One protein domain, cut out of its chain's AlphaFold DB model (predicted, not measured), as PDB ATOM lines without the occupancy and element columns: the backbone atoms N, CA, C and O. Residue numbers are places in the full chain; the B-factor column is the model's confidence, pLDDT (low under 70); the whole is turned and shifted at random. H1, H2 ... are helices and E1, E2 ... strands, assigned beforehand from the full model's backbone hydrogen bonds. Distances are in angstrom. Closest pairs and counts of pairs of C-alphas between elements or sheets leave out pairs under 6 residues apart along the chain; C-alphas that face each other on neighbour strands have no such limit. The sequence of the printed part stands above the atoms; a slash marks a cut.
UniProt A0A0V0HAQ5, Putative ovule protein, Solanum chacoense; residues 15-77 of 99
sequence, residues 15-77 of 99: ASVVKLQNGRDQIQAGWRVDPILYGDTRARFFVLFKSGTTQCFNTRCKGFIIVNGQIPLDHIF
ATOM      1  N   ALA A  15      10.315 -18.575  13.610       95.94
ATOM      2  CA  ALA A  15       9.128 -18.831  14.407       95.94
ATOM      3  C   ALA A  15       9.405 -18.596  15.888       95.94
ATOM      4  O   ALA A  15      10.530 -18.768  16.358       95.94
ATOM      5  N   SER A  16       8.348 -18.274  16.622       94.94
ATOM      6  CA  SER A  16       8.333 -18.323  18.079       94.94
ATOM      7  C   SER A  16       7.190 -19.225  18.513       94.94
ATOM      8  O   SER A  16       6.072 -19.104  18.003       94.94
ATOM      9  N   VAL A  17       7.487 -20.171  19.405       94.69
ATOM     10  CA  VAL A  17       6.557 -21.233  19.791       94.69
ATOM     11  C   VAL A  17       6.563 -21.468  21.287       94.69
ATOM     12  O   VAL A  17       7.611 -21.475  21.932       94.69
ATOM     13  N   VAL A  18       5.381 -21.765  21.815       93.31
ATOM     14  CA  VAL A  18       5.248 -22.529  23.052       93.31
ATOM     15  C   VAL A  18       5.194 -23.997  22.664       93.31
ATOM     16  O   VAL A  18       4.428 -24.386  21.781       93.31
ATOM     17  N   LYS A  19       6.027 -24.810  23.312       93.94
ATOM     18  CA  LYS A  19       6.159 -26.235  23.028       93.94
ATOM     19  C   LYS A  19       5.882 -27.057  24.281       93.94
ATOM     20  O   LYS A  19       6.601 -26.942  25.269       93.94
ATOM     21  N   LEU A  20       4.887 -27.930  24.194       93.62
ATOM     22  CA  LEU A  20       4.662 -29.022  25.133       93.62
ATOM     23  C   LEU A  20       5.321 -30.279  24.560       93.62
ATOM     24  O   LEU A  20       5.056 -30.633  23.413       93.62
ATOM     25  N   GLN A  21       6.184 -30.944  25.326       94.88
ATOM     26  CA  GLN A  21       6.885 -32.149  24.877       94.88
ATOM     27  C   GLN A  21       6.786 -33.258  25.922       94.88
ATOM     28  O   GLN A  21       7.051 -33.027  27.099       94.88
ATOM     29  N   ASN A  22       6.468 -34.468  25.464       93.75
ATOM     30  CA  ASN A  22       6.508 -35.695  26.249       93.75
ATOM     31  C   ASN A  22       7.205 -36.794  25.430       93.75
ATOM     32  O   ASN A  22       6.626 -37.378  24.515       93.75
ATOM     33  N   GLY A  23       8.487 -37.043  25.705       94.19
ATOM     34  CA  GLY A  23       9.288 -37.981  24.919       94.19
ATOM     35  C   GLY A  23       9.388 -37.572  23.442       94.19
ATOM     36  O   GLY A  23       9.955 -36.522  23.122       94.19
ATOM     37  N   ARG A  24       8.864 -38.421  22.543       92.62
ATOM     38  CA  ARG A  24       8.820 -38.182  21.083       92.62
ATOM     39  C   ARG A  24       7.613 -37.354  20.640       92.62
ATOM     40  O   ARG A  24       7.604 -36.875  19.502       92.62
ATOM     41  N   ASP A  25       6.647 -37.177  21.531       92.88
ATOM     42  CA  ASP A  25       5.405 -36.481  21.252       92.88
ATOM     43  C   ASP A  25       5.560 -35.006  21.608       92.88
ATOM     44  O   ASP A  25       6.175 -34.647  22.618       92.88
ATOM     45  N   GLN A  26       5.034 -34.128  20.761       93.75
ATOM     46  CA  GLN A  26       5.065 -32.695  21.014       93.75
ATOM     47  C   GLN A  26       3.886 -31.975  20.375       93.75
ATOM     48  O   GLN A  26       3.434 -32.315  19.281       93.75
ATOM     49  N   ILE A  27       3.457 -30.916  21.048       92.62
ATOM     50  CA  ILE A  27       2.502 -29.938  20.550       92.62
ATOM     51  C   ILE A  27       3.210 -28.591  20.578       92.62
ATOM     52  O   ILE A  27       3.742 -28.190  21.611       92.62
ATOM     53  N   GLN A  28       3.246 -27.906  19.444       94.31
ATOM     54  CA  GLN A  28       3.769 -26.553  19.334       94.31
ATOM     55  C   GLN A  28       2.670 -25.637  18.822       94.31
ATOM     56  O   GLN A  28       1.931 -26.008  17.910       94.31
ATOM     57  N   ALA A  29       2.593 -24.439  19.385       92.75
ATOM     58  CA  ALA A  29       1.715 -23.385  18.910       92.75
ATOM     59  C   ALA A  29       2.445 -22.048  18.982       92.75
ATOM     60  O   ALA A  29       3.180 -21.780  19.939       92.75
ATOM     61  N   GLY A  30       2.239 -21.203  17.981       94.75
ATOM     62  CA  GLY A  30       2.806 -19.867  17.986       94.75
ATOM     63  C   GLY A  30       2.709 -19.183  16.637       94.75
ATOM     64  O   GLY A  30       1.792 -19.450  15.864       94.75
ATOM     65  N   TRP A  31       3.648 -18.285  16.360       95.62
ATOM     66  CA  TRP A  31       3.696 -17.555  15.100       95.62
ATOM     67  C   TRP A  31       4.925 -17.947  14.290       95.62
ATOM     68  O   TRP A  31       5.975 -18.274  14.848       95.62
ATOM     69  N   ARG A  32       4.803 -17.892  12.964       96.44
ATOM     70  CA  ARG A  32       5.920 -18.098  12.041       96.44
ATOM     71  C   ARG A  32       5.899 -17.131  10.868       96.44
ATOM     72  O   ARG A  32       4.833 -16.712  10.430       96.44
ATOM     73  N   VAL A  33       7.079 -16.843  10.337       97.38
ATOM     74  CA  VAL A  33       7.307 -16.208   9.037       97.38
ATOM     75  C   VAL A  33       8.001 -17.236   8.155       97.38
ATOM     76  O   VAL A  33       9.099 -17.685   8.483       97.38
ATOM     77  N   ASP A  34       7.350 -17.634   7.064       96.12
ATOM     78  CA  ASP A  34       7.866 -18.649   6.141       96.12
ATOM     79  C   ASP A  34       7.508 -18.304   4.681       96.12
ATOM     80  O   ASP A  34       6.438 -18.686   4.196       96.12
ATOM     81  N   PRO A  35       8.400 -17.597   3.964       95.12
ATOM     82  CA  PRO A  35       8.187 -17.264   2.558       95.12
ATOM     83  C   PRO A  35       8.172 -18.476   1.633       95.12
ATOM     84  O   PRO A  35       7.527 -18.414   0.589       95.12
ATOM     85  N   ILE A  36       8.824 -19.581   2.007       93.88
ATOM     86  CA  ILE A  36       8.810 -20.816   1.211       93.88
ATOM     87  C   ILE A  36       7.399 -21.405   1.223       93.88
ATOM     88  O   ILE A  36       6.903 -21.874   0.200       93.88
ATOM     89  N   LEU A  37       6.747 -21.372   2.385       93.19
ATOM     90  CA  LEU A  37       5.428 -21.964   2.564       93.19
ATOM     91  C   LEU A  37       4.277 -21.070   2.093       93.19
ATOM     92  O   LEU A  37       3.282 -21.597   1.593       93.19
ATOM     93  N   TYR A  38       4.377 -19.753   2.303       93.06
ATOM     94  CA  TYR A  38       3.266 -18.817   2.071       93.06
ATOM     95  C   TYR A  38       3.484 -17.838   0.913       93.06
ATOM     96  O   TYR A  38       2.539 -17.150   0.537       93.06
ATOM     97  N   GLY A  39       4.698 -17.736   0.365       93.38
ATOM     98  CA  GLY A  39       5.030 -16.754  -0.675       93.38
ATOM     99  C   GLY A  39       5.062 -15.300  -0.185       93.38
ATOM    100  O   GLY A  39       5.135 -14.384  -0.998       93.38
ATOM    101  N   ASP A  40       5.000 -15.071   1.130       93.81
ATOM    102  CA  ASP A  40       5.074 -13.751   1.756       93.81
ATOM    103  C   ASP A  40       5.884 -13.780   3.063       93.81
ATOM    104  O   ASP A  40       6.234 -14.838   3.584       93.81
ATOM    105  N   THR A  41       6.202 -12.601   3.602       94.06
ATOM    106  CA  THR A  41       6.969 -12.448   4.851       94.06
ATOM    107  C   THR A  41       6.077 -12.074   6.039       94.06
ATOM    108  O   THR A  41       6.526 -11.376   6.953       94.06
ATOM    109  N   ARG A  42       4.793 -12.453   6.025       95.81
ATOM    110  CA  ARG A  42       3.859 -12.104   7.107       95.81
ATOM    111  C   ARG A  42       3.936 -13.122   8.241       95.81
ATOM    112  O   ARG A  42       4.071 -14.320   8.005       95.81
ATOM    113  N   ALA A  43       3.818 -12.638   9.476       96.50
ATOM    114  CA  ALA A  43       3.712 -13.500  10.646       96.50
ATOM    115  C   ALA A  43       2.327 -14.156  10.679       96.50
ATOM    116  O   ALA A  43       1.305 -13.466  10.619       96.50
ATOM    117  N   ARG A  44       2.297 -15.485  10.779       96.44
ATOM    118  CA  ARG A  44       1.069 -16.284  10.768       96.44
ATOM    119  C   ARG A  44       0.993 -17.213  11.960       96.44
ATOM    120  O   ARG A  44       2.010 -17.787  12.350       96.44
ATOM    121  N   PHE A  45      -0.205 -17.379  12.510       94.62
ATOM    122  CA  PHE A  45      -0.461 -18.376  13.539       94.62
ATOM    123  C   PHE A  45      -0.340 -19.782  12.951       94.62
ATOM    124  O   PHE A  45      -0.865 -20.061  11.870       94.62
ATOM    125  N   PHE A  46       0.338 -20.671  13.667       94.44
ATOM    126  CA  PHE A  46       0.466 -22.063  13.268       94.44
ATOM    127  C   PHE A  46       0.483 -22.992  14.477       94.44
ATOM    128  O   PHE A  46       0.817 -22.596  15.599       94.44
ATOM    129  N   VAL A  47       0.185 -24.257  14.201       93.00
ATOM    130  CA  VAL A  47       0.361 -25.357  15.143       93.00
ATOM    131  C   VAL A  47       1.146 -26.491  14.493       93.00
ATOM    132  O   VAL A  47       1.033 -26.751  13.292       93.00
ATOM    133  N   LEU A  48       1.944 -27.182  15.298       93.38
ATOM    134  CA  LEU A  48       2.614 -28.416  14.915       93.38
ATOM    135  C   LEU A  48       2.288 -29.485  15.952       93.38
ATOM    136  O   LEU A  48       2.596 -29.328  17.132       93.38
ATOM    137  N   PHE A  49       1.728 -30.595  15.498       91.88
ATOM    138  CA  PHE A  49       1.533 -31.787  16.308       91.88
ATOM    139  C   PHE A  49       2.511 -32.872  15.867       91.88
ATOM    140  O   PHE A  49       2.721 -33.074  14.672       91.88
ATOM    141  N   LYS A  50       3.098 -33.597  16.812       92.69
ATOM    142  CA  LYS A  50       3.875 -34.805  16.542       92.69
ATOM    143  C   LYS A  50       3.525 -35.868  17.571       92.69
ATOM    144  O   LYS A  50       3.566 -35.585  18.764       92.69
ATOM    145  N   SER A  51       3.243 -37.077  17.098       90.88
ATOM    146  CA  SER A  51       3.089 -38.276  17.917       90.88
ATOM    147  C   SER A  51       3.891 -39.419  17.295       90.88
ATOM    148  O   SER A  51       3.642 -39.828  16.156       90.88
ATOM    149  N   GLY A  52       4.919 -39.888  18.003       88.88
ATOM    150  CA  GLY A  52       5.866 -40.886  17.515       88.88
ATOM    151  C   GLY A  52       6.560 -40.458  16.215       88.88
ATOM    152  O   GLY A  52       7.387 -39.541  16.195       88.88
ATOM    153  N   THR A  53       6.246 -41.161  15.126       88.56
ATOM    154  CA  THR A  53       6.744 -40.890  13.763       88.56
ATOM    155  C   THR A  53       5.799 -40.013  12.940       88.56
ATOM    156  O   THR A  53       6.187 -39.537  11.876       88.56
ATOM    157  N   THR A  54       4.581 -39.769  13.429       89.81
ATOM    158  CA  THR A  54       3.570 -38.964  12.741       89.81
ATOM    159  C   THR A  54       3.723 -37.504  13.132       89.81
ATOM    160  O   THR A  54       3.817 -37.183  14.315       89.81
ATOM    161  N   GLN A  55       3.713 -36.605  12.151       91.44
ATOM    162  CA  GLN A  55       3.661 -35.166  12.384       91.44
ATOM    163  C   GLN A  55       2.590 -34.512  11.518       91.44
ATOM    164  O   GLN A  55       2.327 -34.951  10.399       91.44
ATOM    165  N   CYS A  56       2.004 -33.442  12.030       91.62
ATOM    166  CA  CYS A  56       1.018 -32.637  11.343       91.62
ATOM    167  C   CYS A  56       1.363 -31.162  11.501       91.62
ATOM    168  O   CYS A  56       1.525 -30.663  12.614       91.62
ATOM    169  N   PHE A  57       1.476 -30.478  10.369       93.00
ATOM    170  CA  PHE A  57       1.563 -29.029  10.321       93.00
ATOM    171  C   PHE A  57       0.172 -28.471  10.020       93.00
ATOM    172  O   PHE A  57      -0.416 -28.803   8.984       93.00
ATOM    173  N   ASN A  58      -0.347 -27.628  10.911       92.12
ATOM    174  CA  ASN A  58      -1.725 -27.144  10.879       92.12
ATOM    175  C   ASN A  58      -2.740 -28.288  10.677       92.12
ATOM    176  O   ASN A  58      -2.691 -29.288  11.382       92.12
ATOM    177  N   THR A  59      -3.644 -28.156   9.707       88.44
ATOM    178  CA  THR A  59      -4.611 -29.178   9.275       88.44
ATOM    179  C   THR A  59      -4.190 -29.855   7.967       88.44
ATOM    180  O   THR A  59      -5.013 -30.429   7.261       88.44
ATOM    181  N   ARG A  60      -2.895 -29.819   7.612       85.69
ATOM    182  CA  ARG A  60      -2.377 -30.431   6.370       85.69
ATOM    183  C   ARG A  60      -2.180 -31.951   6.471       85.69
ATOM    184  O   ARG A  60      -1.487 -32.543   5.650       85.69
ATOM    185  N   CYS A  61      -2.775 -32.584   7.477       85.38
ATOM    186  CA  CYS A  61      -2.814 -34.027   7.671       85.38
ATOM    187  C   CYS A  61      -4.268 -34.499   7.778       85.38
ATOM    188  O   CYS A  61      -5.169 -33.731   8.113       85.38
ATOM    189  N   LYS A  62      -4.509 -35.788   7.535       76.88
ATOM    190  CA  LYS A  62      -5.821 -36.391   7.789       76.88
ATOM    191  C   LYS A  62      -6.000 -36.592   9.301       76.88
ATOM    192  O   LYS A  62      -5.113 -37.150   9.937       76.88
ATOM    193  N   GLY A  63      -7.141 -36.170   9.854       64.94
ATOM    194  CA  GLY A  63      -7.556 -36.495  11.228       64.94
ATOM    195  C   GLY A  63      -7.363 -35.410  12.295       64.94
ATOM    196  O   GLY A  63      -7.774 -35.631  13.428       64.94
ATOM    197  N   PHE A  64      -6.800 -34.241  11.970       71.25
ATOM    198  CA  PHE A  64      -6.755 -33.100  12.895       71.25
ATOM    199  C   PHE A  64      -7.852 -32.091  12.537       71.25
ATOM    200  O   PHE A  64      -7.911 -31.628  11.397       71.25
ATOM    201  N   ILE A  65      -8.721 -31.754  13.493       71.44
ATOM    202  CA  ILE A  65      -9.829 -30.808  13.302       71.44
ATOM    203  C   ILE A  65      -9.691 -29.618  14.252       71.44
ATOM    204  O   ILE A  65      -9.374 -29.776  15.429       71.44
ATOM    205  N   ILE A  66      -9.931 -28.412  13.737       73.38
ATOM    206  CA  ILE A  66     -10.025 -27.203  14.559       73.38
ATOM    207  C   ILE A  66     -11.439 -27.162  15.135       73.38
ATOM    208  O   ILE A  66     -12.401 -27.002  14.390       73.38
ATOM    209  N   VAL A  67     -11.564 -27.299  16.452       74.88
ATOM    210  CA  VAL A  67     -12.867 -27.256  17.140       74.88
ATOM    211  C   VAL A  67     -13.316 -25.832  17.484       74.88
ATOM    212  O   VAL A  67     -14.511 -25.565  17.533       74.88
ATOM    213  N   ASN A  68     -12.376 -24.901  17.678       73.44
ATOM    214  CA  ASN A  68     -12.659 -23.485  17.916       73.44
ATOM    215  C   ASN A  68     -12.072 -22.630  16.782       73.44
ATOM    216  O   ASN A  68     -10.856 -22.532  16.644       73.44
ATOM    217  N   GLY A  69     -12.942 -22.010  15.985       70.31
ATOM    218  CA  GLY A  69     -12.565 -21.198  14.825       70.31
ATOM    219  C   GLY A  69     -12.280 -19.720  15.109       70.31
ATOM    220  O   GLY A  69     -12.048 -18.984  14.155       70.31
ATOM    221  N   GLN A  70     -12.309 -19.261  16.367       78.38
ATOM    222  CA  GLN A  70     -12.097 -17.837  16.680       78.38
ATOM    223  C   GLN A  70     -10.732 -17.314  16.219       78.38
ATOM    224  O   GLN A  70     -10.630 -16.165  15.799       78.38
ATOM    225  N   ILE A  71      -9.699 -18.160  16.258       78.25
ATOM    226  CA  ILE A  71      -8.395 -17.865  15.666       78.25
ATOM    227  C   ILE A  71      -8.089 -18.983  14.668       78.25
ATOM    228  O   ILE A  71      -7.705 -20.082  15.080       78.25
ATOM    229  N   PRO A  72      -8.288 -18.750  13.360       88.00
ATOM    230  CA  PRO A  72      -8.026 -19.775  12.367       88.00
ATOM    231  C   PRO A  72      -6.526 -20.076  12.279       88.00
ATOM    232  O   PRO A  72      -5.669 -19.222  12.520       88.00
ATOM    233  N   LEU A  73      -6.187 -21.303  11.889       90.88
ATOM    234  CA  LEU A  73      -4.819 -21.609  11.476       90.88
ATOM    235  C   LEU A  73      -4.456 -20.771  10.248       90.88
ATOM    236  O   LEU A  73      -5.325 -20.410   9.457       90.88
ATOM    237  N   ASP A  74      -3.173 -20.447  10.100       93.50
ATOM    238  CA  ASP A  74      -2.664 -19.547   9.060       93.50
ATOM    239  C   ASP A  74      -3.179 -18.097   9.145       93.50
ATOM    240  O   ASP A  74      -2.917 -17.299   8.234       93.50
ATOM    241  N   HIS A  75      -3.833 -17.727  10.258       93.25
ATOM    242  CA  HIS A  75      -4.235 -16.354  10.555       93.25
ATOM    243  C   HIS A  75      -3.033 -15.412  10.503       93.25
ATOM    244  O   HIS A  75      -2.030 -15.631  11.180       93.25
ATOM    245  N   ILE A  76      -3.150 -14.350   9.710       95.81
ATOM    246  CA  ILE A  76      -2.132 -13.308   9.589       95.81
ATOM    247  C   ILE A  76      -2.313 -12.332  10.738       95.81
ATOM    248  O   ILE A  76      -3.380 -11.740  10.877       95.81
ATOM    249  N   PHE A  77      -1.262 -12.103  11.520       94.62
ATOM    250  CA  PHE A  77      -1.307 -11.059  12.535       94.62
ATOM    251  C   PHE A  77      -1.280  -9.679  11.856       94.62
ATOM    252  O   PHE A  77      -0.319  -9.382  11.140       94.62
TER     253      PHE A  77
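Overview. This is residues 15 to 77 of the 99 residues of the protein "Putative ovule protein" of Solanum chacoense (UniProt A0A0V0HAQ5). Four strands form a twisted sheet; residues 58 to 77, with no named element, loop over one face, and short H1 sits beyond one end. The printed part has 63 residues, with one named helix and four named strands in the order E1, E2, H1, E3, E4 along the chain; its class is mostly strand, and the sheet, in the order E1 - E2 - E3 - E4, is antiparallel. It is compact: radius of gyration of the C-alphas 12.1 A, spans 33 by 22 by 19 A.

Arrangement. Start at E1, residues 15 to 22; it forms a hairpin with E2, residues 25 to 33, where N 18 and O 29 are 2.9 A apart. H1, residues 35 to 38, is not on the sheet and too short for any O i to N i+4 pair. Next, E3, residues 44 to 51, is antiparallel to E2, N 28 and O 48 2.8 A apart, and forms a hairpin with E4, residues 54 to 57, N 49 and O 56 2.9 A apart.

Along the chain. Find C-alpha 15 at (9.128, -18.831, 14.407), where E1 begins; E2 spans 23.7 A, and E4 ends at C-alpha 57, (1.563, -29.029, 10.321).

Size, cuts and confidence. The printed part has no cut; look for low confidence at residue 63.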